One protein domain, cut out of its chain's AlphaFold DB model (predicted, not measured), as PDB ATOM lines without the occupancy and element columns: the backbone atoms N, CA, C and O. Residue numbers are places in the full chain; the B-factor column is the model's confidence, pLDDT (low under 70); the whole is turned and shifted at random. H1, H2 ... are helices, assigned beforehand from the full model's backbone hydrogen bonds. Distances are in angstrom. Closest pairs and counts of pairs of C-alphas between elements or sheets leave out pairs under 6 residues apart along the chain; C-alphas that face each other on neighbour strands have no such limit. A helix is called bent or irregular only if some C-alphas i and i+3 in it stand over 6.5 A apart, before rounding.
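Overview. This is residues 2 to 179 of the 179 residues of an uncharacterized protein of Bacillus pumilus (UniProt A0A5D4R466). One very long, bent helix, H7, makes the length of a rod, and H5 and H6 run back along it one after the other. H3 and H4 pack across the later part of H7 and form, with H2 and H5, a head of helices; H1 covers H3 with residues 12 to 20, while its residues 2 to 10 stick out. Away from this head, H6 and the first part of H7 make a long, loose arm, with the loop of residues 113 to 122 at its tip. The printed part has 178 residues with seven named helices, H1 to H7 in chain order, and no named strand: the class is all helix. It is extended, with a radius of gyration of the C-alphas of 24.4 A and spans of 90 by 34 by 34 A.

Arrangement. Start at the hub, H7, residues 123 to 177, assigned as one helix by its hydrogen bonds but bent: C-alphas 133 and 136 are 6.6 A apart, and its arms H7a, residues 123 to 133, and H7b, residues 136 to 177, stand at a steep tilt of 40 degrees. H5, residues 71 to 90, touches H7b, closest at the C-alphas of Ile 78 and Lys 162, 5.8 A, at a shallow tilt of 26 degrees, opposite ways. H3, residues 38 to 48, touches H7b about perpendicular, at 73 degrees; the C-alphas of Ser 46 and Thr 157 are closest, 6.1 A. H4, residues 56 to 67, touches H7b with residues 63 to 67 alone, closest at the C-alphas of Glu 67 and Ala 168, 5.2 A. H2, residues 26 to 35, only just touches H5, with 3 pairs of C-alphas within 8 A, closest at Leu 33 and Ala 77, 6.1 A. H1, residues 2 to 20, touches H3 with residues 12 to 20 alone, closest at the C-alphas of Ile 16 and Val 40, 6.2 A, and is apart from H7b. H6, residues 94 to 112, is close but not clearly touching H7b; the closest C-alphas, of Phe 101 and Pro 137, are 7.8 A apart. Every O i to N i+4 pair is within hydrogen-bond range in H1, H2, H3, H4 and H7a; in H5 it is 15 of 16, in H6 13 of 15, in H7b 37 of 38.

Along the chain. Find C-alpha 136 at (63.279, -26.211, 33.515); from there H7b runs 61.9 A to C-alpha 177 at (8.754, 3.103, 32.168). H5 covers 30.3 A, H6 27.8 A, and H1, from C-alpha 2 at (45.413, -35.872, 48.063), 27.5 A. H6 is only just irregular: C-alphas 95 and 98 are 6.7 A apart.

Size, cuts and confidence. The two C-alphas farthest apart, of Ala 119 and Ser 179, are 91.6 A apart. The printed part has no cut, and no link is long. Mean pLDDT of the printed part is 82.4; look for values under 70 at residues 2 to 3, 87 to 96, 112, 115, 117 and 177 to 179.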
ATOM      1  N   ILE A   2      45.458 -35.553  49.509       63.00
ATOM      2  CA  ILE A   2      45.413 -35.872  48.063       63.00
ATOM      3  C   ILE A   2      44.053 -36.441  47.598       63.00
ATOM      4  O   ILE A   2      43.489 -35.980  46.611       63.00
ATOM      5  N   TRP A   3      43.446 -37.358  48.362       60.94
ATOM      6  CA  TRP A   3      42.141 -37.948  48.015       60.94
ATOM      7  C   TRP A   3      40.987 -36.929  47.919       60.94
ATOM      8  O   TRP A   3      40.122 -37.041  47.051       60.94
ATOM      9  N   LYS A   4      40.984 -35.891  48.773       72.25
ATOM     10  CA  LYS A   4      39.951 -34.838  48.744       72.25
ATOM     11  C   LYS A   4      40.090 -33.946  47.505       72.25
ATOM     12  O   LYS A   4      39.075 -33.551  46.940       72.25
ATOM     13  N   ILE A   5      41.327 -33.675  47.082       71.31
ATOM     14  CA  ILE A   5      41.636 -32.892  45.877       71.31
ATOM     15  C   ILE A   5      41.177 -33.657  44.632       71.31
ATOM     16  O   ILE A   5      40.406 -33.121  43.841       71.31
ATOM     17  N   ASN A   6      41.536 -34.939  44.521       78.12
ATOM     18  CA  ASN A   6      41.130 -35.773  43.386       78.12
ATOM     19  C   ASN A   6      39.603 -35.889  43.277       78.12
ATOM     20  O   ASN A   6      39.046 -35.779  42.190       78.12
ATOM     21  N   LYS A   7      38.897 -36.020  44.409       84.94
ATOM     22  CA  LYS A   7      37.428 -36.065  44.427       84.94
ATOM     23  C   LYS A   7      36.780 -34.755  43.969       84.94
ATOM     24  O   LYS A   7      35.738 -34.792  43.322       84.94
ATOM     25  N   ALA A   8      37.355 -33.605  44.320       82.19
ATOM     26  CA  ALA A   8      36.848 -32.308  43.877       82.19
ATOM     27  C   ALA A   8      37.032 -32.116  42.364       82.19
ATOM     28  O   ALA A   8      36.100 -31.682  41.698       82.19
ATOM     29  N   ILE A   9      38.190 -32.519  41.828       83.94
ATOM     30  CA  ILE A   9      38.486 -32.462  40.389       83.94
ATOM     31  C   ILE A   9      37.531 -33.362  39.600       83.94
ATOM     32  O   ILE A   9      36.943 -32.918  38.622       83.94
ATOM     33  N   LEU A  10      37.316 -34.602  40.047       86.62
ATOM     34  CA  LEU A  10      36.400 -35.530  39.370       86.62
ATOM     35  C   LEU A  10      34.959 -35.004  39.326       86.62
ATOM     36  O   LEU A  10      34.287 -35.158  38.314       86.62
ATOM     37  N   ARG A  11      34.495 -34.345  40.395       86.81
ATOM     38  CA  ARG A  11      33.179 -33.683  40.402       86.81
ATOM     39  C   ARG A  11      33.116 -32.521  39.420       86.81
ATOM     40  O   ARG A  11      32.109 -32.359  38.753       86.81
ATOM     41  N   GLU A  12      34.178 -31.723  39.338       87.81
ATOM     42  CA  GLU A  12      34.258 -30.619  38.381       87.81
ATOM     43  C   GLU A  12      34.160 -31.137  36.939       87.81
ATOM     44  O   GLU A  12      33.418 -30.575  36.142       87.81
ATOM     45  N   ILE A  13      34.846 -32.242  36.623       88.62
ATOM     46  CA  ILE A  13      34.780 -32.894  35.306       88.62
ATOM     47  C   ILE A  13      33.362 -33.407  35.010       88.62
ATOM     48  O   ILE A  13      32.828 -33.103  33.948       88.62
ATOM     49  N   ASP A  14      32.736 -34.115  35.954       90.44
ATOM     50  CA  ASP A  14      31.361 -34.621  35.812       90.44
ATOM     51  C   ASP A  14      30.343 -33.480  35.620       90.44
ATOM     52  O   ASP A  14      29.490 -33.537  34.736       90.44
ATOM     53  N   ASP A  15      30.465 -32.392  36.385       89.56
ATOM     54  CA  ASP A  15      29.618 -31.205  36.224       89.56
ATOM     55  C   ASP A  15      29.823 -30.539  34.850       89.56
ATOM     56  O   ASP A  15      28.862 -30.036  34.257       89.56
ATOM     57  N   ILE A  16      31.057 -30.557  34.325       89.94
ATOM     58  CA  ILE A  16      31.379 -30.045  32.988       89.94
ATOM     59  C   ILE A  16      30.719 -30.885  31.897       89.94
ATOM     60  O   ILE A  16      30.082 -30.344  30.992       89.94
ATOM     61  N   GLU A  17      30.855 -32.204  31.973       91.00
ATOM     62  CA  GLU A  17      30.238 -33.115  31.010       91.00
ATOM     63  C   GLU A  17      28.714 -33.006  31.036       91.00
ATOM     64  O   GLU A  17      28.080 -32.914  29.980       91.00
ATOM     65  N   LYS A  18      28.128 -32.904  32.234       89.44
ATOM     66  CA  LYS A  18      26.689 -32.691  32.402       89.44
ATOM     67  C   LYS A  18      26.212 -31.431  31.707       89.44
ATOM     68  O   LYS A  18      25.256 -31.514  30.944       89.44
ATOM     69  N   PHE A  19      26.851 -30.278  31.921       89.94
ATOM     70  CA  PHE A  19      26.359 -29.056  31.282       89.94
ATOM     71  C   PHE A  19      26.582 -29.050  29.771       89.94
ATOM     72  O   PHE A  19      25.797 -28.437  29.053       89.94
ATOM     73  N   ARG A  20      27.625 -29.717  29.263       90.38
ATOM     74  CA  ARG A  20      27.874 -29.816  27.814       90.38
ATOM     75  C   ARG A  20      26.776 -30.582  27.088       90.38
ATOM     76  O   ARG A  20      26.481 -30.281  25.935       90.38
ATOM     77  N   ALA A  21      26.154 -31.541  27.766       89.44
ATOM     78  CA  ALA A  21      24.990 -32.252  27.254       89.44
ATOM     79  C   ALA A  21      23.693 -31.417  27.325       89.44
ATOM     80  O   ALA A  21      22.676 -31.791  26.737       89.44
ATOM     81  N   GLU A  22      23.691 -30.287  28.036       90.38
ATOM     82  CA  GLU A  22      22.502 -29.467  28.230       90.38
ATOM     83  C   GLU A  22      22.309 -28.432  27.122       90.38
ATOM     84  O   GLU A  22      23.229 -27.759  26.666       90.38
ATOM     85  N   LYS A  23      21.046 -28.222  26.738       90.62
ATOM     86  CA  LYS A  23      20.675 -27.114  25.854       90.62
ATOM     87  C   LYS A  23      20.721 -25.786  26.610       90.62
ATOM     88  O   LYS A  23      20.206 -25.692  27.729       90.62
ATOM     89  N   PHE A  24      21.231 -24.745  25.959       91.56
ATOM     90  CA  PHE A  24      21.176 -23.374  26.465       91.56
ATOM     91  C   PHE A  24      19.740 -22.831  26.372       91.56
ATOM     92  O   PHE A  24      19.241 -22.553  25.285       91.56
ATOM     93  N   ASN A  25      19.044 -22.735  27.505       93.50
ATOM     94  CA  ASN A  25      17.667 -22.233  27.608       93.50
ATOM     95  C   ASN A  25      17.452 -21.508  28.949       93.50
ATOM     96  O   ASN A  25      18.275 -21.648  29.855       93.50
ATOM     97  N   LYS A  26      16.330 -20.784  29.103       92.69
ATOM     98  CA  LYS A  26      16.023 -19.972  30.302       92.69
ATOM     99  C   LYS A  26      16.168 -20.761  31.606       92.69
ATOM    100  O   LYS A  26      16.808 -20.300  32.551       92.69
ATOM    101  N   LYS A  27      15.591 -21.966  31.663       93.12
ATOM    102  CA  LYS A  27      15.575 -22.818  32.865       93.12
ATOM    103  C   LYS A  27      16.984 -23.257  33.257       93.12
ATOM    104  O   LYS A  27      17.359 -23.144  34.424       93.12
ATOM    105  N   ASN A  28      17.753 -23.744  32.287       92.50
ATOM    106  CA  ASN A  28      19.115 -24.212  32.506       92.50
ATOM    107  C   ASN A  28      20.038 -23.045  32.848       92.50
ATOM    108  O   ASN A  28      20.759 -23.135  33.835       92.50
ATOM    109  N   LEU A  29      19.939 -21.923  32.129       92.94
ATOM    110  CA  LEU A  29      20.711 -20.716  32.407       92.94
ATOM    111  C   LEU A  29      20.474 -20.226  33.839       92.94
ATOM    112  O   LEU A  29      21.423 -20.109  34.609       92.94
ATOM    113  N   ARG A  30      19.210 -20.047  34.241       92.81
ATOM    114  CA  ARG A  30      18.842 -19.641  35.607       92.81
ATOM    115  C   ARG A  30      19.417 -20.587  36.661       92.81
ATOM    116  O   ARG A  30      20.015 -20.149  37.641       92.81
ATOM    117  N   ARG A  31      19.240 -21.896  36.471       93.00
ATOM    118  CA  ARG A  31      19.735 -22.911  37.411       93.00
ATOM    119  C   ARG A  31      21.263 -22.889  37.494       93.00
ATOM    120  O   ARG A  31      21.807 -22.957  38.595       93.00
ATOM    121  N   ASN A  32      21.944 -22.783  36.359       92.50
ATOM    122  CA  ASN A  32      23.400 -22.842  36.249       92.50
ATOM    123  C   ASN A  32      24.051 -21.595  36.868       92.50
ATOM    124  O   ASN A  32      24.990 -21.728  37.656       92.50
ATOM    125  N   LEU A  33      23.459 -20.414  36.653       90.88
ATOM    126  CA  LEU A  33      23.871 -19.149  37.272       90.88
ATOM    127  C   LEU A  33      23.783 -19.146  38.800       90.88
ATOM    128  O   LEU A  33      24.463 -18.346  39.435       90.88
ATOM    129  N   VAL A  34      23.009 -20.046  39.409       89.50
ATOM    130  CA  VAL A  34      22.893 -20.162  40.871       89.50
ATOM    131  C   VAL A  34      23.694 -21.345  41.419       89.50
ATOM    132  O   VAL A  34      24.361 -21.208  42.442       89.50
ATOM    133  N   LYS A  35      23.643 -22.508  40.758       89.00
ATOM    134  CA  LYS A  35      24.131 -23.775  41.331       89.00
ATOM    135  C   LYS A  35      25.575 -24.133  40.992       89.00
ATOM    136  O   LYS A  35      26.221 -24.774  41.815       89.00
ATOM    137  N   MET A  36      26.071 -23.784  39.803       90.44
ATOM    138  CA  MET A  36      27.404 -24.228  39.368       90.44
ATOM    139  C   MET A  36      28.494 -23.674  40.273       90.44
ATOM    140  O   MET A  36      28.358 -22.555  40.756       90.44
ATOM    141  N   ASN A  37      29.593 -24.398  40.477       88.19
ATOM    142  CA  ASN A  37      30.767 -23.805  41.121       88.19
ATOM    143  C   ASN A  37      31.356 -22.687  40.225       88.19
ATOM    144  O   ASN A  37      31.043 -22.617  39.040       88.19
ATOM    145  N   GLN A  38      32.216 -21.821  40.770       86.00
ATOM    146  CA  GLN A  38      32.805 -20.708  40.012       86.00
ATOM    147  C   GLN A  38      33.563 -21.151  38.748       86.00
ATOM    148  O   GLN A  38      33.337 -20.576  37.692       86.00
ATOM    149  N   ARG A  39      34.427 -22.168  38.828       84.25
ATOM    150  CA  ARG A  39      35.213 -22.668  37.685       84.25
ATOM    151  C   ARG A  39      34.334 -23.304  36.610       84.25
ATOM    152  O   ARG A  39      34.485 -23.001  35.432       84.25
ATOM    153  N   VAL A  40      33.370 -24.129  37.019       89.12
ATOM    154  CA  VAL A  40      32.381 -24.747  36.123       89.12
ATOM    155  C   VAL A  40      31.532 -23.668  35.461       89.12
ATOM    156  O   VAL A  40      31.289 -23.748  34.263       89.12
ATOM    157  N   LEU A  41      31.124 -22.636  36.208       90.75
ATOM    158  CA  LEU A  41      30.353 -21.514  35.676       90.75
ATOM    159  C   LEU A  41      31.159 -20.716  34.648       90.75
ATOM    160  O   LEU A  41      30.654 -20.450  33.566       90.75
ATOM    161  N   VAL A  42      32.409 -20.366  34.955       89.38
ATOM    162  CA  VAL A  42      33.310 -19.681  34.015       89.38
ATOM    163  C   VAL A  42      33.462 -20.498  32.736       89.38
ATOM    164  O   VAL A  42      33.281 -19.968  31.641       89.38
ATOM    165  N   LYS A  43      33.695 -21.808  32.862       90.31
ATOM    166  CA  LYS A  43      33.815 -22.693  31.707       90.31
ATOM    167  C   LYS A  43      32.513 -22.777  30.907       90.31
ATOM    168  O   LYS A  43      32.544 -22.614  29.692       90.31
ATOM    169  N   TYR A  44      31.374 -22.935  31.580       92.31
ATOM    170  CA  TYR A  44      30.045 -22.895  30.968       92.31
ATOM    171  C   TYR A  44      29.820 -21.602  30.172       92.31
ATOM    172  O   TYR A  44      29.317 -21.652  29.048       92.31
ATOM    173  N   LEU A  45      30.215 -20.451  30.723       92.25
ATOM    174  CA  LEU A  45      30.115 -19.164  30.038       92.25
ATOM    175  C   LEU A  45      31.074 -19.085  28.847       92.25
ATOM    176  O   LEU A  45      30.641 -18.669  27.782       92.25
ATOM    177  N   SER A  46      32.319 -19.548  28.980       90.25
ATOM    178  CA  SER A  46      33.313 -19.526  27.893       90.25
ATOM    179  C   SER A  46      32.909 -20.381  26.688       90.25
ATOM    180  O   SER A  46      33.148 -20.000  25.547       90.25
ATOM    181  N   GLU A  47      32.234 -21.510  26.924       90.69
ATOM    182  CA  GLU A  47      31.749 -22.390  25.857       90.69
ATOM    183  C   GLU A  47      30.479 -21.836  25.189       90.69
ATOM    184  O   GLU A  47      30.266 -22.020  23.989       90.69
ATOM    185  N   ASN A  48      29.634 -21.120  25.938       90.50
ATOM    186  CA  ASN A  48      28.432 -20.491  25.387       90.50
ATOM    187  C   ASN A  48      28.690 -19.102  24.781       90.50
ATOM    188  O   ASN A  48      27.962 -18.702  23.875       90.50
ATOM    189  N   PHE A  49      29.718 -18.389  25.217       90.12
ATOM    190  CA  PHE A  49      30.098 -17.064  24.735       90.12
ATOM    191  C   PHE A  49      31.603 -17.067  24.434       90.12
ATOM    192  O   PHE A  49      32.393 -16.523  25.209       90.12
ATOM    193  N   PRO A  50      32.013 -17.747  23.345       87.12
ATOM    194  CA  PRO A  50      33.418 -17.886  22.994       87.12
ATOM    195  C   PRO A  50      34.023 -16.549  22.558       87.12
ATOM    196  O   PRO A  50      33.355 -15.702  21.964       87.12
ATOM    197  N   LYS A  51      35.323 -16.397  22.817       80.94
ATOM    198  CA  LYS A  51      36.107 -15.208  22.456       80.94
ATOM    199  C   LYS A  51      36.223 -15.014  20.944       80.94
ATOM    200  O   LYS A  51      36.124 -13.889  20.469       80.94
ATOM    201  N   ASP A  52      36.432 -16.097  20.204       83.81
ATOM    202  CA  ASP A  52      36.774 -16.050  18.774       83.81
ATOM    203  C   ASP A  52      35.542 -15.838  17.870       83.81
ATOM    204  O   ASP A  52      35.566 -16.117  16.673       83.81
ATOM    205  N   GLY A  53      34.453 -15.329  18.452       78.88
ATOM    206  CA  GLY A  53      33.172 -15.144  17.792       78.88
ATOM    207  C   GLY A  53      32.344 -16.425  17.739       78.88
ATOM    208  O   GLY A  53      32.791 -17.531  18.043       78.88
ATOM    209  N   GLN A  54      31.077 -16.269  17.372       88.81
ATOM    210  CA  GLN A  54      30.170 -17.385  17.150       88.81
ATOM    211  C   GLN A  54      29.199 -17.050  16.022       88.81
ATOM    212  O   GLN A  54      28.979 -15.882  15.710       88.81
ATOM    213  N   ASP A  55      28.605 -18.088  15.438       92.19
ATOM    214  CA  ASP A  55      27.546 -17.939  14.444       92.19
ATOM    215  C   ASP A  55      26.441 -16.984  14.936       92.19
ATOM    216  O   ASP A  55      25.962 -17.104  16.069       92.19
ATOM    217  N   TYR A  56      26.035 -16.047  14.076       89.81
ATOM    218  CA  TYR A  56      25.110 -14.972  14.438       89.81
ATOM    219  C   TYR A  56      23.745 -15.501  14.894       89.81
ATOM    220  O   TYR A  56      23.186 -14.998  15.870       89.81
ATOM    221  N   HIS A  57      23.214 -16.547  14.253       90.94
ATOM    222  CA  HIS A  57      21.932 -17.127  14.658       90.94
ATOM    223  C   HIS A  57      22.030 -17.785  16.035       90.94
ATOM    224  O   HIS A  57      21.153 -17.597  16.881       90.94
ATOM    225  N   LYS A  58      23.123 -18.509  16.302       90.88
ATOM    226  CA  LYS A  58      23.388 -19.070  17.635       90.88
ATOM    227  C   LYS A  58      23.558 -17.980  18.689       90.88
ATOM    228  O   LYS A  58      23.018 -18.131  19.783       90.88
ATOM    229  N   TYR A  59      24.272 -16.900  18.370       91.75
ATOM    230  CA  TYR A  59      24.431 -15.756  19.264       91.75
ATOM    231  C   TYR A  59      23.081 -15.129  19.607       91.75
ATOM    232  O   TYR A  59      22.720 -15.054  20.778       91.75
ATOM    233  N   LYS A  60      22.300 -14.768  18.586       92.19
ATOM    234  CA  LYS A  60      20.992 -14.129  18.742       92.19
ATOM    235  C   LYS A  60      20.046 -14.962  19.607       92.19
ATOM    236  O   LYS A  60      19.427 -14.430  20.521       92.19
ATOM    237  N   ASN A  61      19.995 -16.276  19.386       92.62
ATOM    238  CA  ASN A  61      19.178 -17.174  20.207       92.62
ATOM    239  C   ASN A  61      19.614 -17.177  21.683       92.62
ATOM    240  O   ASN A  61      18.774 -17.259  22.577       92.62
ATOM    241  N   LYS A  62      20.919 -17.086  21.966       93.50
ATOM    242  CA  LYS A  62      21.432 -17.013  23.342       93.50
ATOM    243  C   LYS A  62      21.099 -15.676  24.003       93.50
ATOM    244  O   LYS A  62      20.730 -15.680  25.173       93.50
ATOM    245  N   ILE A  63      21.180 -14.572  23.261       92.88
ATOM    246  CA  ILE A  63      20.781 -13.243  23.740       92.88
ATOM    247  C   ILE A  63      19.291 -13.221  24.108       92.88
ATOM    248  O   ILE A  63      18.958 -12.895  25.242       92.88
ATOM    249  N   GLN A  64      18.411 -13.749  23.251       92.88
ATOM    250  CA  GLN A  64      16.980 -13.882  23.566       92.88
ATOM    251  C   GLN A  64      16.720 -14.703  24.839       92.88
ATOM    252  O   GLN A  64      15.804 -14.427  25.615       92.88
ATOM    253  N   VAL A  65      17.533 -15.733  25.093       93.69
ATOM    254  CA  VAL A  65      17.448 -16.511  26.334       93.69
ATOM    255  C   VAL A  65      17.864 -15.678  27.552       93.69
ATOM    256  O   VAL A  65      17.226 -15.813  28.598       93.69
ATOM    257  N   ILE A  66      18.881 -14.819  27.439       93.50
ATOM    258  CA  ILE A  66      19.272 -13.882  28.506       93.50
ATOM    259  C   ILE A  66      18.141 -12.883  28.769       93.50
ATOM    260  O   ILE A  66      17.693 -12.761  29.908       93.50
ATOM    261  N   GLU A  67      17.621 -12.247  27.722       91.00
ATOM    262  CA  GLU A  67      16.502 -11.298  27.793       91.00
ATOM    263  C   GLU A  67      15.238 -11.936  28.379       91.00
ATOM    264  O   GLU A  67      14.436 -11.274  29.032       91.00
ATOM    265  N   SER A  68      15.047 -13.246  28.212       92.19
ATOM    266  CA  SER A  68      13.900 -13.947  28.791       92.19
ATOM    267  C   SER A  68      13.960 -14.089  30.320       92.19
ATOM    268  O   SER A  68      12.954 -14.474  30.921       92.19
ATOM    269  N   LEU A  69      15.101 -13.821  30.968       92.00
ATOM    270  CA  LEU A  69      15.257 -13.930  32.423       92.00
ATOM    271  C   LEU A  69      14.434 -12.877  33.181       92.00
ATOM    272  O   LEU A  69      14.147 -11.785  32.690       92.00
ATOM    273  N   ASP A  70      14.060 -13.213  34.415       91.31
ATOM    274  CA  ASP A  70      13.314 -12.303  35.283       91.31
ATOM    275  C   ASP A  70      14.283 -11.276  35.896       91.31
ATOM    276  O   ASP A  70      15.419 -11.612  36.239       91.31
ATOM    277  N   GLN A  71      13.845 -10.031  36.109       89.75
ATOM    278  CA  GLN A  71      14.714  -8.941  36.594       89.75
ATOM    279  C   GLN A  71      15.428  -9.272  37.921       89.75
ATOM    280  O   GLN A  71      16.579  -8.882  38.143       89.75
ATOM    281  N   LYS A  72      14.762 -10.037  38.798       89.38
ATOM    282  CA  LYS A  72      15.334 -10.531  40.058       89.38
ATOM    283  C   LYS A  72      16.427 -11.576  39.824       89.38
ATOM    284  O   LYS A  72      17.462 -11.525  40.483       89.38
ATOM    285  N   ASP A  73      16.215 -12.501  38.886       90.69
ATOM    286  CA  ASP A  73      17.217 -13.509  38.527       90.69
ATOM    287  C   ASP A  73      18.445 -12.846  37.883       90.69
ATOM    288  O   ASP A  73      19.572 -13.189  38.238       90.69
ATOM    289  N   ILE A  74      18.229 -11.848  37.017       91.44
ATOM    290  CA  ILE A  74      19.295 -11.040  36.407       91.44
ATOM    291  C   ILE A  74      20.106 -10.310  37.486       91.44
ATOM    292  O   ILE A  74      21.328 -10.435  37.536       91.44
ATOM    293  N   SER A  75      19.437  -9.607  38.404       91.25
ATOM    294  CA  SER A  75      20.115  -8.853  39.470       91.25
ATOM    295  C   SER A  75      20.931  -9.763  40.396       91.25
ATOM    296  O   SER A  75      22.063  -9.435  40.751       91.25
ATOM    297  N   ASN A  76      20.396 -10.939  40.739       91.56
ATOM    298  CA  ASN A  76      21.116 -11.935  41.533       91.56
ATOM    299  C   ASN A  76      22.340 -12.495  40.791       91.56
ATOM    300  O   ASN A  76      23.394 -12.694  41.399       91.56
ATOM    301  N   ALA A  77      22.211 -12.749  39.485       92.25
ATOM    302  CA  ALA A  77      23.313 -13.224  38.660       92.25
ATOM    303  C   ALA A  77      24.433 -12.177  38.557       92.25
ATOM    304  O   ALA A  77      25.591 -12.527  38.772       92.25
ATOM    305  N   ILE A  78      24.098 -10.899  38.340       92.12
ATOM    306  CA  ILE A  78      25.067  -9.790  38.324       92.12
ATOM    307  C   ILE A  78      25.844  -9.734  39.645       92.12
ATOM    308  O   ILE A  78      27.070  -9.788  39.631       92.12
ATOM    309  N   ALA A  79      25.149  -9.726  40.790       90.00
ATOM    310  CA  ALA A  79      25.797  -9.672  42.105       90.00
ATOM    311  C   ALA A  79      26.760 -10.853  42.335       90.00
ATOM    312  O   ALA A  79      27.835 -10.707  42.924       90.00
ATOM    313  N   ARG A  80      26.394 -12.043  41.847       90.75
ATOM    314  CA  ARG A  80      27.251 -13.226  41.927       90.75
ATOM    315  C   ARG A  80      28.496 -13.100  41.044       90.75
ATOM    316  O   ARG A  80      29.583 -13.456  41.499       90.75
ATOM    317  N   LEU A  81      28.344 -12.631  39.806       90.75
ATOM    318  CA  LEU A  81      29.456 -12.441  38.870       90.75
ATOM    319  C   LEU A  81      30.413 -11.350  39.364       90.75
ATOM    320  O   LEU A  81      31.625 -11.530  39.288       90.75
ATOM    321  N   ASP A  82      29.898 -10.284  39.979       87.81
ATOM    322  CA  ASP A  82      30.725  -9.265  40.636       87.81
ATOM    323  C   ASP A  82      31.549  -9.842  41.788       87.81
ATOM    324  O   ASP A  82      32.748  -9.581  41.883       87.81
ATOM    325  N   ARG A  83      30.958 -10.704  42.624       84.44
ATOM    326  CA  ARG A  83      31.711 -11.400  43.677       84.44
ATOM    327  C   ARG A  83      32.824 -12.282  43.099       84.44
ATOM    328  O   ARG A  83      33.918 -12.315  43.657       84.44
ATOM    329  N   ILE A  84      32.553 -12.992  42.002       82.62
ATOM    330  CA  ILE A  84      33.540 -13.825  41.293       82.62
ATOM    331  C   ILE A  84      34.699 -12.964  40.771       82.62
ATOM    332  O   ILE A  84      35.862 -13.325  40.956       82.62
ATOM    333  N   ASN A  85      34.389 -11.808  40.184       77.06
ATOM    334  CA  ASN A  85      35.385 -10.860  39.691       77.06
ATOM    335  C   ASN A  85      36.233 -10.254  40.812       77.06
ATOM    336  O   ASN A  85      37.449 -10.164  40.663       77.06
ATOM    337  N   HIS A  86      35.614  -9.883  41.935       71.00
ATOM    338  CA  HIS A  86      36.306  -9.238  43.052       71.00
ATOM    339  C   HIS A  86      37.321 -10.167  43.729       71.00
ATOM    340  O   HIS A  86      38.425  -9.749  44.071       71.00
ATOM    341  N   VAL A  87      36.996 -11.459  43.862       63.28
ATOM    342  CA  VAL A  87      37.950 -12.469  44.357       63.28
ATOM    343  C   VAL A  87      39.130 -12.631  43.390       63.28
ATOM    344  O   VAL A  87      40.248 -12.903  43.823       63.28
ATOM    345  N   ASN A  88      38.908 -12.415  42.091       55.88
ATOM    346  CA  ASN A  88      39.937 -12.560  41.068       55.88
ATOM    347  C   ASN A  88      40.847 -11.325  40.897       55.88
ATOM    348  O   ASN A  88      41.822 -11.381  40.155       55.88
ATOM    349  N   ASP A  89      40.577 -10.206  41.577       55.66
ATOM    350  CA  ASP A  89      41.442  -9.013  41.543       55.66
ATOM    351  C   ASP A  89      42.679  -9.110  42.452       55.66
ATOM    352  O   ASP A  89      43.583  -8.279  42.380       55.66
ATOM    353  N   GLN A  90      42.815 -10.180  43.242       52.44
ATOM    354  CA  GLN A  90      43.994 -10.430  44.086       52.44
ATOM    355  C   GLN A  90      45.258 -10.873  43.321       52.44
ATOM    356  O   GLN A  90      46.231 -11.328  43.926       52.44
ATOM    357  N   LYS A  91      45.315 -10.671  42.002       53.38
ATOM    358  CA  LYS A  91      46.431 -11.014  41.104       53.38
ATOM    359  C   LYS A  91      47.717 -10.183  41.305       53.38
ATOM    360  O   LYS A  91      48.532 -10.046  40.399       53.38
ATOM    361  N   ARG A  92      47.999  -9.711  42.523       53.59
ATOM    362  CA  ARG A  92      49.315  -9.164  42.919       53.59
ATOM    363  C   ARG A  92      50.470 -10.164  42.750       53.59
ATOM    364  O   ARG A  92      51.625  -9.755  42.796       53.59
ATOM    365  N   TYR A  93      50.184 -11.442  42.493       56.28
ATOM    366  CA  TYR A  93      51.185 -12.470  42.195       56.28
ATOM    367  C   TYR A  93      52.032 -12.165  40.946       56.28
ATOM    368  O   TYR A  93      53.185 -12.582  40.887       56.28
ATOM    369  N   PHE A  94      51.519 -11.372  39.996       57.25
ATOM    370  CA  PHE A  94      52.256 -10.946  38.797       57.25
ATOM    371  C   PHE A  94      53.527 -10.172  39.079       57.25
ATOM    372  O   PHE A  94      54.537 -10.372  38.405       57.25
ATOM    373  N   PHE A  95      53.474  -9.316  40.097       60.50
ATOM    374  CA  PHE A  95      54.602  -8.477  40.459       60.50
ATOM    375  C   PHE A  95      55.810  -9.313  40.896       60.50
ATOM    376  O   PHE A  95      56.940  -8.860  40.777       60.50
ATOM    377  N   PHE A  96      55.590 -10.555  41.341       64.19
ATOM    378  CA  PHE A  96      56.645 -11.440  41.825       64.19
ATOM    379  C   PHE A  96      57.231 -12.359  40.747       64.19
ATOM    380  O   PHE A  96      58.321 -12.880  40.957       64.19
ATOM    381  N   ILE A  97      56.587 -12.531  39.584       70.25
ATOM    382  CA  ILE A  97      57.066 -13.468  38.549       70.25
ATOM    383  C   ILE A  97      58.370 -12.975  37.912       70.25
ATOM    384  O   ILE A  97      59.327 -13.741  37.812       70.25
ATOM    385  N   ALA A  98      58.436 -11.702  37.509       70.19
ATOM    386  CA  ALA A  98      59.637 -11.147  36.883       70.19
ATOM    387  C   ALA A  98      60.840 -11.062  37.853       70.19
ATOM    388  O   ALA A  98      61.917 -11.534  37.483       70.19
ATOM    389  N   PRO A  99      60.688 -10.576  39.106       76.38
ATOM    390  CA  PRO A  99      61.773 -10.591  40.088       76.38
ATOM    391  C   PRO A  99      62.234 -12.003  40.455       76.38
ATOM    392  O   PRO A  99      63.434 -12.243  40.563       76.38
ATOM    393  N   LEU A 100      61.306 -12.953  40.609       78.38
ATOM    394  CA  LEU A 100      61.643 -14.348  40.901       78.38
ATOM    395  C   LEU A 100      62.454 -14.968  39.758       78.38
ATOM    396  O   LEU A 100      63.439 -15.658  40.006       78.38
ATOM    397  N   PHE A 101      62.081 -14.689  38.508       76.94
ATOM    398  CA  PHE A 101      62.806 -15.188  37.344       76.94
ATOM    399  C   PHE A 101      64.198 -14.556  37.208       76.94
ATOM    400  O   PHE A 101      65.166 -15.259  36.910       76.94
ATOM    401  N   ALA A 102      64.326 -13.256  37.490       80.75
ATOM    402  CA  ALA A 102      65.618 -12.576  37.549       80.75
ATOM    403  C   ALA A 102      66.526 -13.185  38.631       80.75
ATOM    404  O   ALA A 102      67.707 -13.420  38.380       80.75
ATOM    405  N   LEU A 103      65.966 -13.519  39.798       81.19
ATOM    406  CA  LEU A 103      66.695 -14.137  40.904       81.19
ATOM    407  C   LEU A 103      67.157 -15.564  40.569       81.19
ATOM    408  O   LEU A 103      68.308 -15.909  40.828       81.19
ATOM    409  N   ILE A 104      66.301 -16.371  39.932       80.69
ATOM    410  CA  ILE A 104      66.660 -17.714  39.442       80.69
ATOM    411  C   ILE A 104      67.763 -17.622  38.381       80.69
ATOM    412  O   ILE A 104      68.743 -18.360  38.442       80.69
ATOM    413  N   THR A 105      67.639 -16.688  37.435       78.19
ATOM    414  CA  THR A 105      68.634 -16.484  36.372       78.19
ATOM    415  C   THR A 105      69.982 -16.062  36.954       78.19
ATOM    416  O   THR A 105      71.009 -16.632  36.592       78.19
ATOM    417  N   ALA A 106      69.989 -15.118  37.898       80.31
ATOM    418  CA  ALA A 106      71.202 -14.674  38.579       80.31
ATOM    419  C   ALA A 106      71.861 -15.806  39.382       80.31
ATOM    420  O   ALA A 106      73.082 -15.943  39.348       80.31
ATOM    421  N   ALA A 107      71.069 -16.648  40.054       77.75
ATOM    422  CA  ALA A 107      71.574 -17.813  40.774       77.75
ATOM    423  C   ALA A 107      72.213 -18.842  39.829       77.75
ATOM    424  O   ALA A 107      73.311 -19.316  40.109       77.75
ATOM    425  N   ILE A 108      71.576 -19.140  38.689       75.44
ATOM    426  CA  ILE A 108      72.138 -20.037  37.666       75.44
ATOM    427  C   ILE A 108      73.458 -19.470  37.139       75.44
ATOM    428  O   ILE A 108      74.454 -20.180  37.135       75.44
ATOM    429  N   VAL A 109      73.508 -18.183  36.777       77.75
ATOM    430  CA  VAL A 109      74.743 -17.535  36.298       77.75
ATOM    431  C   VAL A 109      75.849 -17.590  37.357       77.75
ATOM    432  O   VAL A 109      76.979 -17.944  37.036       77.75
ATOM    433  N   ALA A 110      75.537 -17.291  38.620       74.69
ATOM    434  CA  ALA A 110      76.508 -17.314  39.715       74.69
ATOM    435  C   ALA A 110      77.033 -18.723  40.048       74.69
ATOM    436  O   ALA A 110      78.154 -18.859  40.539       74.69
ATOM    437  N   ILE A 111      76.228 -19.764  39.812       72.94
ATOM    438  CA  ILE A 111      76.661 -21.162  39.926       72.94
ATOM    439  C   ILE A 111      77.535 -21.519  38.722       72.94
ATOM    440  O   ILE A 111      78.632 -22.037  38.912       72.94
ATOM    441  N   SER A 112      77.102 -21.175  37.507       69.69
ATOM    442  CA  SER A 112      77.815 -21.476  36.263       69.69
ATOM    443  C   SER A 112      79.205 -20.844  36.191       69.69
ATOM    444  O   SER A 112      80.127 -21.483  35.699       69.69
ATOM    445  N   THR A 113      79.406 -19.636  36.730       70.88
ATOM    446  CA  THR A 113      80.737 -18.994  36.776       70.88
ATOM    447  C   THR A 113      81.728 -19.677  37.720       70.88
ATOM    448  O   THR A 113      82.918 -19.378  37.666       70.88
ATOM    449  N   LYS A 114      81.265 -20.589  38.584       72.06
ATOM    450  CA  LYS A 114      82.110 -21.385  39.489       72.06
ATOM    451  C   LYS A 114      82.352 -22.811  38.990       72.06
ATOM    452  O   LYS A 114      83.034 -23.575  39.673       72.06
ATOM    453  N   ILE A 115      81.793 -23.185  37.841       67.94
ATOM    454  CA  ILE A 115      82.002 -24.502  37.241       67.94
ATOM    455  C   ILE A 115      83.323 -24.467  36.472       67.94
ATOM    456  O   ILE A 115      83.470 -23.727  35.503       67.94
ATOM    457  N   ASN A 116      84.282 -25.286  36.901       70.19
ATOM    458  CA  ASN A 116      85.466 -25.578  36.103       70.19
ATOM    459  C   ASN A 116      85.124 -26.720  35.151       70.19
ATOM    460  O   ASN A 116      84.804 -27.823  35.601       70.19
ATOM    461  N   PHE A 117      85.183 -26.456  33.848       68.81
ATOM    462  CA  PHE A 117      84.996 -27.497  32.848       68.81
ATOM    463  C   PHE A 117      86.251 -28.385  32.778       68.81
ATOM    464  O   PHE A 117      87.368 -27.858  32.760       68.81
ATOM    465  N   PRO A 118      86.092 -29.718  32.762       77.12
ATOM    466  CA  PRO A 118      87.172 -30.656  32.464       77.12
ATOM    467  C   PRO A 118      87.863 -30.346  31.123       77.12
ATOM    468  O   PRO A 118      87.263 -29.759  30.228       77.12
ATOM    469  N   ALA A 119      89.126 -30.741  30.955       74.31
ATOM    470  CA  ALA A 119      89.890 -30.437  29.736       74.31
ATOM    471  C   ALA A 119      89.369 -31.165  28.474       74.31
ATOM    472  O   ALA A 119      89.676 -30.758  27.358       74.31
ATOM    473  N   ASP A 120      88.599 -32.236  28.657       82.00
ATOM    474  CA  ASP A 120      87.954 -33.059  27.632       82.00
ATOM    475  C   ASP A 120      86.519 -32.615  27.302       82.00
ATOM    476  O   ASP A 120      85.895 -33.175  26.400       82.00
ATOM    477  N   TYR A 121      86.002 -31.595  27.993       83.25
ATOM    478  CA  TYR A 121      84.668 -31.056  27.743       83.25
ATOM    479  C   TYR A 121      84.624 -30.345  26.390       83.25
ATOM    480  O   TYR A 121      85.357 -29.385  26.140       83.25
ATOM    481  N   THR A 122      83.740 -30.795  25.504       83.44
ATOM    482  CA  THR A 122      83.585 -30.171  24.192       83.44
ATOM    483  C   THR A 122      82.648 -28.966  24.264       83.44
ATOM    484  O   THR A 122      81.814 -28.839  25.162       83.44
ATOM    485  N   ASN A 123      82.713 -28.087  23.259       79.62
ATOM    486  CA  ASN A 123      81.757 -26.980  23.119       79.62
ATOM    487  C   ASN A 123      80.296 -27.463  23.092       79.62
ATOM    488  O   ASN A 123      79.396 -26.732  23.501       79.62
ATOM    489  N   LEU A 124      80.054 -28.685  22.608       81.25
ATOM    490  CA  LEU A 124      78.723 -29.272  22.534       81.25
ATOM    491  C   LEU A 124      78.209 -29.659  23.930       81.25
ATOM    492  O   LEU A 124      77.049 -29.391  24.238       81.25
ATOM    493  N   ASP A 125      79.080 -30.180  24.796       81.31
ATOM    494  CA  ASP A 125      78.747 -30.528  26.184       81.31
ATOM    495  C   ASP A 125      78.390 -29.280  27.006       81.31
ATOM    496  O   ASP A 125      77.391 -29.264  27.726       81.31
ATOM    497  N   ILE A 126      79.132 -28.184  26.808       78.44
ATOM    498  CA  ILE A 126      78.838 -26.883  27.432       78.44
ATOM    499  C   ILE A 126      77.451 -26.372  27.010       78.44
ATOM    500  O   ILE A 126      76.666 -25.921  27.847       78.44
ATOM    501  N   ILE A 127      77.123 -26.447  25.715       78.62
ATOM    502  CA  ILE A 127      75.817 -26.015  25.196       78.62
ATOM    503  C   ILE A 127      74.688 -26.872  25.783       78.62
ATOM    504  O   ILE A 127      73.657 -26.326  26.183       78.62
ATOM    505  N   LEU A 128      74.871 -28.193  25.864       82.44
ATOM    506  CA  LEU A 128      73.875 -29.105  26.430       82.44
ATOM    507  C   LEU A 128      73.601 -28.812  27.907       82.44
ATOM    508  O   LEU A 128      72.436 -28.786  28.312       82.44
ATOM    509  N   ASP A 129      74.640 -28.530  28.691       78.19
ATOM    510  CA  ASP A 129      74.478 -28.159  30.093       78.19
ATOM    511  C   ASP A 129      73.730 -26.833  30.241       78.19
ATOM    512  O   ASP A 129      72.762 -26.761  31.003       78.19
ATOM    513  N   ILE A 130      74.090 -25.805  29.467       77.88
ATOM    514  CA  ILE A 130      73.364 -24.525  29.451       77.88
ATOM    515  C   ILE A 130      71.881 -24.767  29.134       77.88
ATOM    516  O   ILE A 130      71.006 -24.375  29.909       77.88
ATOM    517  N   VAL A 131      71.571 -25.466  28.040       81.69
ATOM    518  CA  VAL A 131      70.183 -25.765  27.650       81.69
ATOM    519  C   VAL A 131      69.445 -26.501  28.769       81.69
ATOM    520  O   VAL A 131      68.309 -26.146  29.094       81.69
ATOM    521  N   ARG A 132      70.086 -27.479  29.412       81.44
ATOM    522  CA  ARG A 132      69.506 -28.232  30.528       81.44
ATOM    523  C   ARG A 132      69.159 -27.319  31.706       81.44
ATOM    524  O   ARG A 132      68.029 -27.392  32.191       81.44
ATOM    525  N   TRP A 133      70.067 -26.434  32.118       77.00
ATOM    526  CA  TRP A 133      69.854 -25.506  33.236       77.00
ATOM    527  C   TRP A 133      68.744 -24.485  32.973       77.00
ATOM    528  O   TRP A 133      67.973 -24.174  33.883       77.00
ATOM    529  N   TYR A 134      68.611 -24.001  31.736       78.94
ATOM    530  CA  TYR A 134      67.591 -23.009  31.382       78.94
ATOM    531  C   TYR A 134      66.241 -23.617  30.974       78.94
ATOM    532  O   TYR A 134      65.217 -22.944  31.090       78.94
ATOM    533  N   SER A 135      66.197 -24.889  30.559       81.56
ATOM    534  CA  SER A 135      64.961 -25.546  30.104       81.56
ATOM    535  C   SER A 135      63.880 -25.634  31.188       81.56
ATOM    536  O   SER A 135      62.721 -25.306  30.933       81.56
ATOM    537  N   VAL A 136      64.240 -26.020  32.417       80.62
ATOM    538  CA  VAL A 136      63.279 -26.211  33.515       80.62
ATOM    539  C   VAL A 136      62.642 -24.884  33.965       80.62
ATOM    540  O   VAL A 136      61.409 -24.816  34.003       80.62
ATOM    541  N   PRO A 137      63.407 -23.803  34.239       80.25
ATOM    542  CA  PRO A 137      62.830 -22.488  34.518       80.25
ATOM    543  C   PRO A 137      61.960 -21.961  33.376       80.25
ATOM    544  O   PRO A 137      60.900 -21.394  33.635       80.25
ATOM    545  N   LEU A 138      62.375 -22.168  32.122       80.69
ATOM    546  CA  LEU A 138      61.624 -21.727  30.946       80.69
ATOM    547  C   LEU A 138      60.257 -22.421  30.859       80.69
ATOM    548  O   LEU A 138      59.236 -21.752  30.704       80.69
ATOM    549  N   ILE A 139      60.215 -23.747  31.018       84.31
ATOM    550  CA  ILE A 139      58.961 -24.517  31.028       84.31
ATOM    551  C   ILE A 139      58.065 -24.053  32.179       84.31
ATOM    552  O   ILE A 139      56.872 -23.812  31.982       84.31
ATOM    553  N   PHE A 140      58.632 -23.875  33.372       80.12
ATOM    554  CA  PHE A 140      57.888 -23.387  34.528       80.12
ATOM    555  C   PHE A 140      57.303 -21.986  34.286       80.12
ATOM    556  O   PHE A 140      56.129 -21.743  34.576       80.12
ATOM    557  N   HIS A 141      58.078 -21.085  33.677       78.94
ATOM    558  CA  HIS A 141      57.617 -19.758  33.278       78.94
ATOM    559  C   HIS A 141      56.462 -19.830  32.273       78.94
ATOM    560  O   HIS A 141      55.455 -19.151  32.467       78.94
ATOM    561  N   MET A 142      56.552 -20.689  31.251       79.62
ATOM    562  CA  MET A 142      55.460 -20.881  30.290       79.62
ATOM    563  C   MET A 142      54.177 -21.390  30.958       79.62
ATOM    564  O   MET A 142      53.090 -20.922  30.620       79.62
ATOM    565  N   ILE A 143      54.279 -22.317  31.918       81.56
ATOM    566  CA  ILE A 143      53.120 -22.833  32.665       81.56
ATOM    567  C   ILE A 143      52.450 -21.706  33.458       81.56
ATOM    568  O   ILE A 143      51.230 -21.542  33.377       81.56
ATOM    569  N   LEU A 144      53.237 -20.906  34.188       78.81
ATOM    570  CA  LEU A 144      52.716 -19.765  34.939       78.81
ATOM    571  C   LEU A 144      52.078 -18.731  34.006       78.81
ATOM    572  O   LEU A 144      50.933 -18.344  34.223       78.81
ATOM    573  N   TYR A 145      52.774 -18.341  32.938       75.06
ATOM    574  CA  TYR A 145      52.282 -17.387  31.946       75.06
ATOM    575  C   TYR A 145      50.971 -17.844  31.289       75.06
ATOM    576  O   TYR A 145      50.040 -17.059  31.112       75.06
ATOM    577  N   LYS A 146      50.847 -19.137  30.979       75.19
ATOM    578  CA  LYS A 146      49.607 -19.692  30.433       75.19
ATOM    579  C   LYS A 146      48.466 -19.649  31.448       75.19
ATOM    580  O   LYS A 146      47.369 -19.230  31.089       75.19
ATOM    581  N   GLY A 147      48.705 -20.053  32.699       73.19
ATOM    582  CA  GLY A 147      47.678 -20.015  33.750       73.19
ATOM    583  C   GLY A 147      47.128 -18.604  33.965       73.19
ATOM    584  O   GLY A 147      45.927 -18.400  34.105       73.19
ATOM    585  N   VAL A 148      48.016 -17.625  33.875       71.88
ATOM    586  CA  VAL A 148      47.737 -16.191  33.926       71.88
ATOM    587  C   VAL A 148      46.836 -15.722  32.789       71.88
ATOM    588  O   VAL A 148      45.862 -15.007  33.025       71.88
ATOM    589  N   LEU A 149      47.164 -16.110  31.555       71.38
ATOM    590  CA  LEU A 149      46.376 -15.731  30.388       71.38
ATOM    591  C   LEU A 149      44.977 -16.333  30.474       71.38
ATOM    592  O   LEU A 149      44.001 -15.620  30.263       71.38
ATOM    593  N   MET A 150      44.885 -17.617  30.839       70.12
ATOM    594  CA  MET A 150      43.603 -18.301  31.032       70.12
ATOM    595  C   MET A 150      42.748 -17.569  32.067       70.12
ATOM    596  O   MET A 150      41.602 -17.242  31.797       70.12
ATOM    597  N   ASP A 151      43.338 -17.189  33.192       73.88
ATOM    598  CA  ASP A 151      42.648 -16.477  34.262       73.88
ATOM    599  C   ASP A 151      42.244 -15.031  33.874       73.88
ATOM    600  O   ASP A 151      41.241 -14.484  34.345       73.88
ATOM    601  N   SER A 152      42.997 -14.370  32.988       76.00
ATOM    602  CA  SER A 152      42.582 -13.095  32.384       76.00
ATOM    603  C   SER A 152      41.405 -13.271  31.423       76.00
ATOM    604  O   SER A 152      40.501 -12.434  31.406       76.00
ATOM    605  N   TYR A 153      41.405 -14.339  30.625       77.94
ATOM    606  CA  TYR A 153      40.312 -14.647  29.704       77.94
ATOM    607  C   TYR A 153      39.041 -15.041  30.445       77.94
ATOM    608  O   TYR A 153      37.981 -14.510  30.133       77.94
ATOM    609  N   ASP A 154      39.157 -15.853  31.491       82.56
ATOM    610  CA  ASP A 154      38.060 -16.197  32.391       82.56
ATOM    611  C   ASP A 154      37.396 -14.936  32.961       82.56
ATOM    612  O   ASP A 154      36.169 -14.804  32.943       82.56
ATOM    613  N   LYS A 155      38.202 -13.956  33.397       83.12
ATOM    614  CA  LYS A 155      37.698 -12.657  33.872       83.12
ATOM    615  C   LYS A 155      36.990 -11.875  32.763       83.12
ATOM    616  O   LYS A 155      35.914 -11.326  32.996       83.12
ATOM    617  N   ALA A 156      37.570 -11.825  31.565       85.00
ATOM    618  CA  ALA A 156      36.963 -11.141  30.426       85.00
ATOM    619  C   ALA A 156      35.612 -11.766  30.041       85.00
ATOM    620  O   ALA A 156      34.649 -11.038  29.831       85.00
ATOM    621  N   THR A 157      35.507 -13.097  30.029       89.06
ATOM    622  CA  THR A 157      34.256 -13.821  29.766       89.06
ATOM    623  C   THR A 157      33.193 -13.533  30.825       89.06
ATOM    624  O   THR A 157      32.039 -13.279  30.482       89.06
ATOM    625  N   VAL A 158      33.565 -13.551  32.109       90.38
ATOM    626  CA  VAL A 158      32.640 -13.231  33.210       90.38
ATOM    627  C   VAL A 158      32.143 -11.790  33.109       90.38
ATOM    628  O   VAL A 158      30.948 -11.557  33.270       90.38
ATOM    629  N   ASN A 159      33.033 -10.837  32.818       90.19
ATOM    630  CA  ASN A 159      32.666  -9.435  32.615       90.19
ATOM    631  C   ASN A 159      31.742  -9.256  31.416       90.19
ATOM    632  O   ASN A 159      30.669  -8.697  31.575       90.19
ATOM    633  N   TYR A 160      32.105  -9.812  30.262       91.06
ATOM    634  CA  TYR A 160      31.282  -9.730  29.061       91.06
ATOM    635  C   TYR A 160      29.864 -10.261  29.308       91.06
ATOM    636  O   TYR A 160      28.882  -9.597  28.997       91.06
ATOM    637  N   PHE A 161      29.735 -11.429  29.944       93.56
ATOM    638  CA  PHE A 161      28.418 -11.972  30.269       93.56
ATOM    639  C   PHE A 161      27.659 -11.120  31.303       93.56
ATOM    640  O   PHE A 161      26.436 -11.007  31.231       93.56
ATOM    641  N   LYS A 162      28.361 -10.506  32.263       93.44
ATOM    642  CA  LYS A 162      27.761  -9.552  33.204       93.44
ATOM    643  C   LYS A 162      27.224  -8.318  32.478       93.44
ATOM    644  O   LYS A 162      26.123  -7.883  32.799       93.44
ATOM    645  N   ASP A 163      27.960  -7.797  31.506       93.62
ATOM    646  CA  ASP A 163      27.553  -6.630  30.725       93.62
ATOM    647  C   ASP A 163      26.288  -6.939  29.908       93.62
ATOM    648  O   ASP A 163      25.335  -6.166  29.958       93.62
ATOM    649  N   LEU A 164      26.195  -8.134  29.308       93.12
ATOM    650  CA  LEU A 164      24.964  -8.605  28.649       93.12
ATOM    651  C   LEU A 164      23.762  -8.685  29.609       93.12
ATOM    652  O   LEU A 164      22.624  -8.425  29.223       93.12
ATOM    653  N   LEU A 165      23.985  -9.065  30.872       93.50
ATOM    654  CA  LEU A 165      22.924  -9.075  31.882       93.50
ATOM    655  C   LEU A 165      22.500  -7.662  32.297       93.50
ATOM    656  O   LEU A 165      21.332  -7.462  32.625       93.50
ATOM    657  N   ILE A 166      23.431  -6.707  32.326       92.69
ATOM    658  CA  ILE A 166      23.138  -5.298  32.609       92.69
ATOM    659  C   ILE A 166      22.297  -4.717  31.471       92.69
ATOM    660  O   ILE A 166      21.232  -4.174  31.741       92.69
ATOM    661  N   GLU A 167      22.700  -4.939  30.220       92.88
ATOM    662  CA  GLU A 167      21.949  -4.519  29.033       92.88
ATOM    663  C   GLU A 167      20.512  -5.067  29.060       92.88
ATOM    664  O   GLU A 167      19.549  -4.301  29.063       92.88
ATOM    665  N   ALA A 168      20.349  -6.379  29.265       92.06
ATOM    666  CA  ALA A 168      19.027  -7.005  29.373       92.06
ATOM    667  C   ALA A 168      18.189  -6.490  30.564       92.06
ATOM    668  O   ALA A 168      16.957  -6.560  30.551       92.06
ATOM    669  N   LYS A 169      18.830  -6.008  31.637       91.00
ATOM    670  CA  LYS A 169      18.140  -5.390  32.779       91.00
ATOM    671  C   LYS A 169      17.655  -3.984  32.435       91.00
ATOM    672  O   LYS A 169      16.539  -3.630  32.824       91.00
ATOM    673  N   ASP A 170      18.485  -3.206  31.753       91.25
ATOM    674  CA  ASP A 170      18.206  -1.817  31.404       91.25
ATOM    675  C   ASP A 170      17.104  -1.730  30.339       91.25
ATOM    676  O   ASP A 170      16.170  -0.944  30.497       91.25
ATOM    677  N   GLU A 171      17.105  -2.627  29.348       88.81
ATOM    678  CA  GLU A 171      16.024  -2.756  28.356       88.81
ATOM    679  C   GLU A 171      14.667  -3.106  28.986       88.81
ATOM    680  O   GLU A 171      13.612  -2.606  28.586       88.81
ATOM    681  N   LYS A 172      14.666  -3.955  30.019       86.62
ATOM    682  CA  LYS A 172      13.441  -4.275  30.768       86.62
ATOM    683  C   LYS A 172      12.931  -3.085  31.565       86.62
ATOM    684  O   LYS A 172      11.722  -2.934  31.715       86.62
ATOM    685  N   LYS A 173      13.839  -2.270  32.105       82.06
ATOM    686  CA  LYS A 173      13.479  -1.077  32.870       82.06
ATOM    687  C   LYS A 173      12.880  -0.007  31.954       82.06
ATOM    688  O   LYS A 173      11.816   0.510  32.275       82.06
ATOM    689  N   SER A 174      13.490   0.254  30.798       81.12
ATOM    690  CA  SER A 174      12.960   1.213  29.818       81.12
ATOM    691  C   SER A 174      11.600   0.785  29.256       81.12
ATOM    692  O   SER A 174      10.700   1.612  29.130       81.12
ATOM    693  N   SER A 175      11.403  -0.514  29.011       75.69
ATOM    694  CA  SER A 175      10.112  -1.063  28.563       75.69
ATOM    695  C   SER A 175       9.000  -0.943  29.616       75.69
ATOM    696  O   SER A 175       7.828  -0.888  29.261       75.69
ATOM    697  N   ALA A 176       9.352  -0.916  30.906       71.94
ATOM    698  CA  ALA A 176       8.399  -0.754  32.004       71.94
ATOM    699  C   ALA A 176       8.061   0.718  32.304       71.94
ATOM    700  O   ALA A 176       6.993   0.989  32.835       71.94
ATOM    701  N   GLU A 177       8.959   1.656  31.984       69.38
ATOM    702  CA  GLU A 177       8.754   3.103  32.168       69.38
ATOM    703  C   GLU A 177       8.042   3.767  30.971       69.38
ATOM    704  O   GLU A 177       7.494   4.857  31.114       69.38
ATOM    705  N   GLY A 178       8.040   3.122  29.798       56.84
ATOM    706  CA  GLY A 178       7.335   3.573  28.587       56.84
ATOM    707  C   GLY A 178       5.937   2.970  28.372       56.84
ATOM    708  O   GLY A 178       5.347   3.209  27.317       56.84
ATOM    709  N   SER A 179       5.438   2.178  29.328       50.28
ATOM    710  CA  SER A 179       4.100   1.558  29.357       50.28
ATOM    711  C   SER A 179       3.209   2.215  30.401       50.28
ATOM    712  O   SER A 179       1.977   2.053  30.241       50.28
TER     713      SER A 179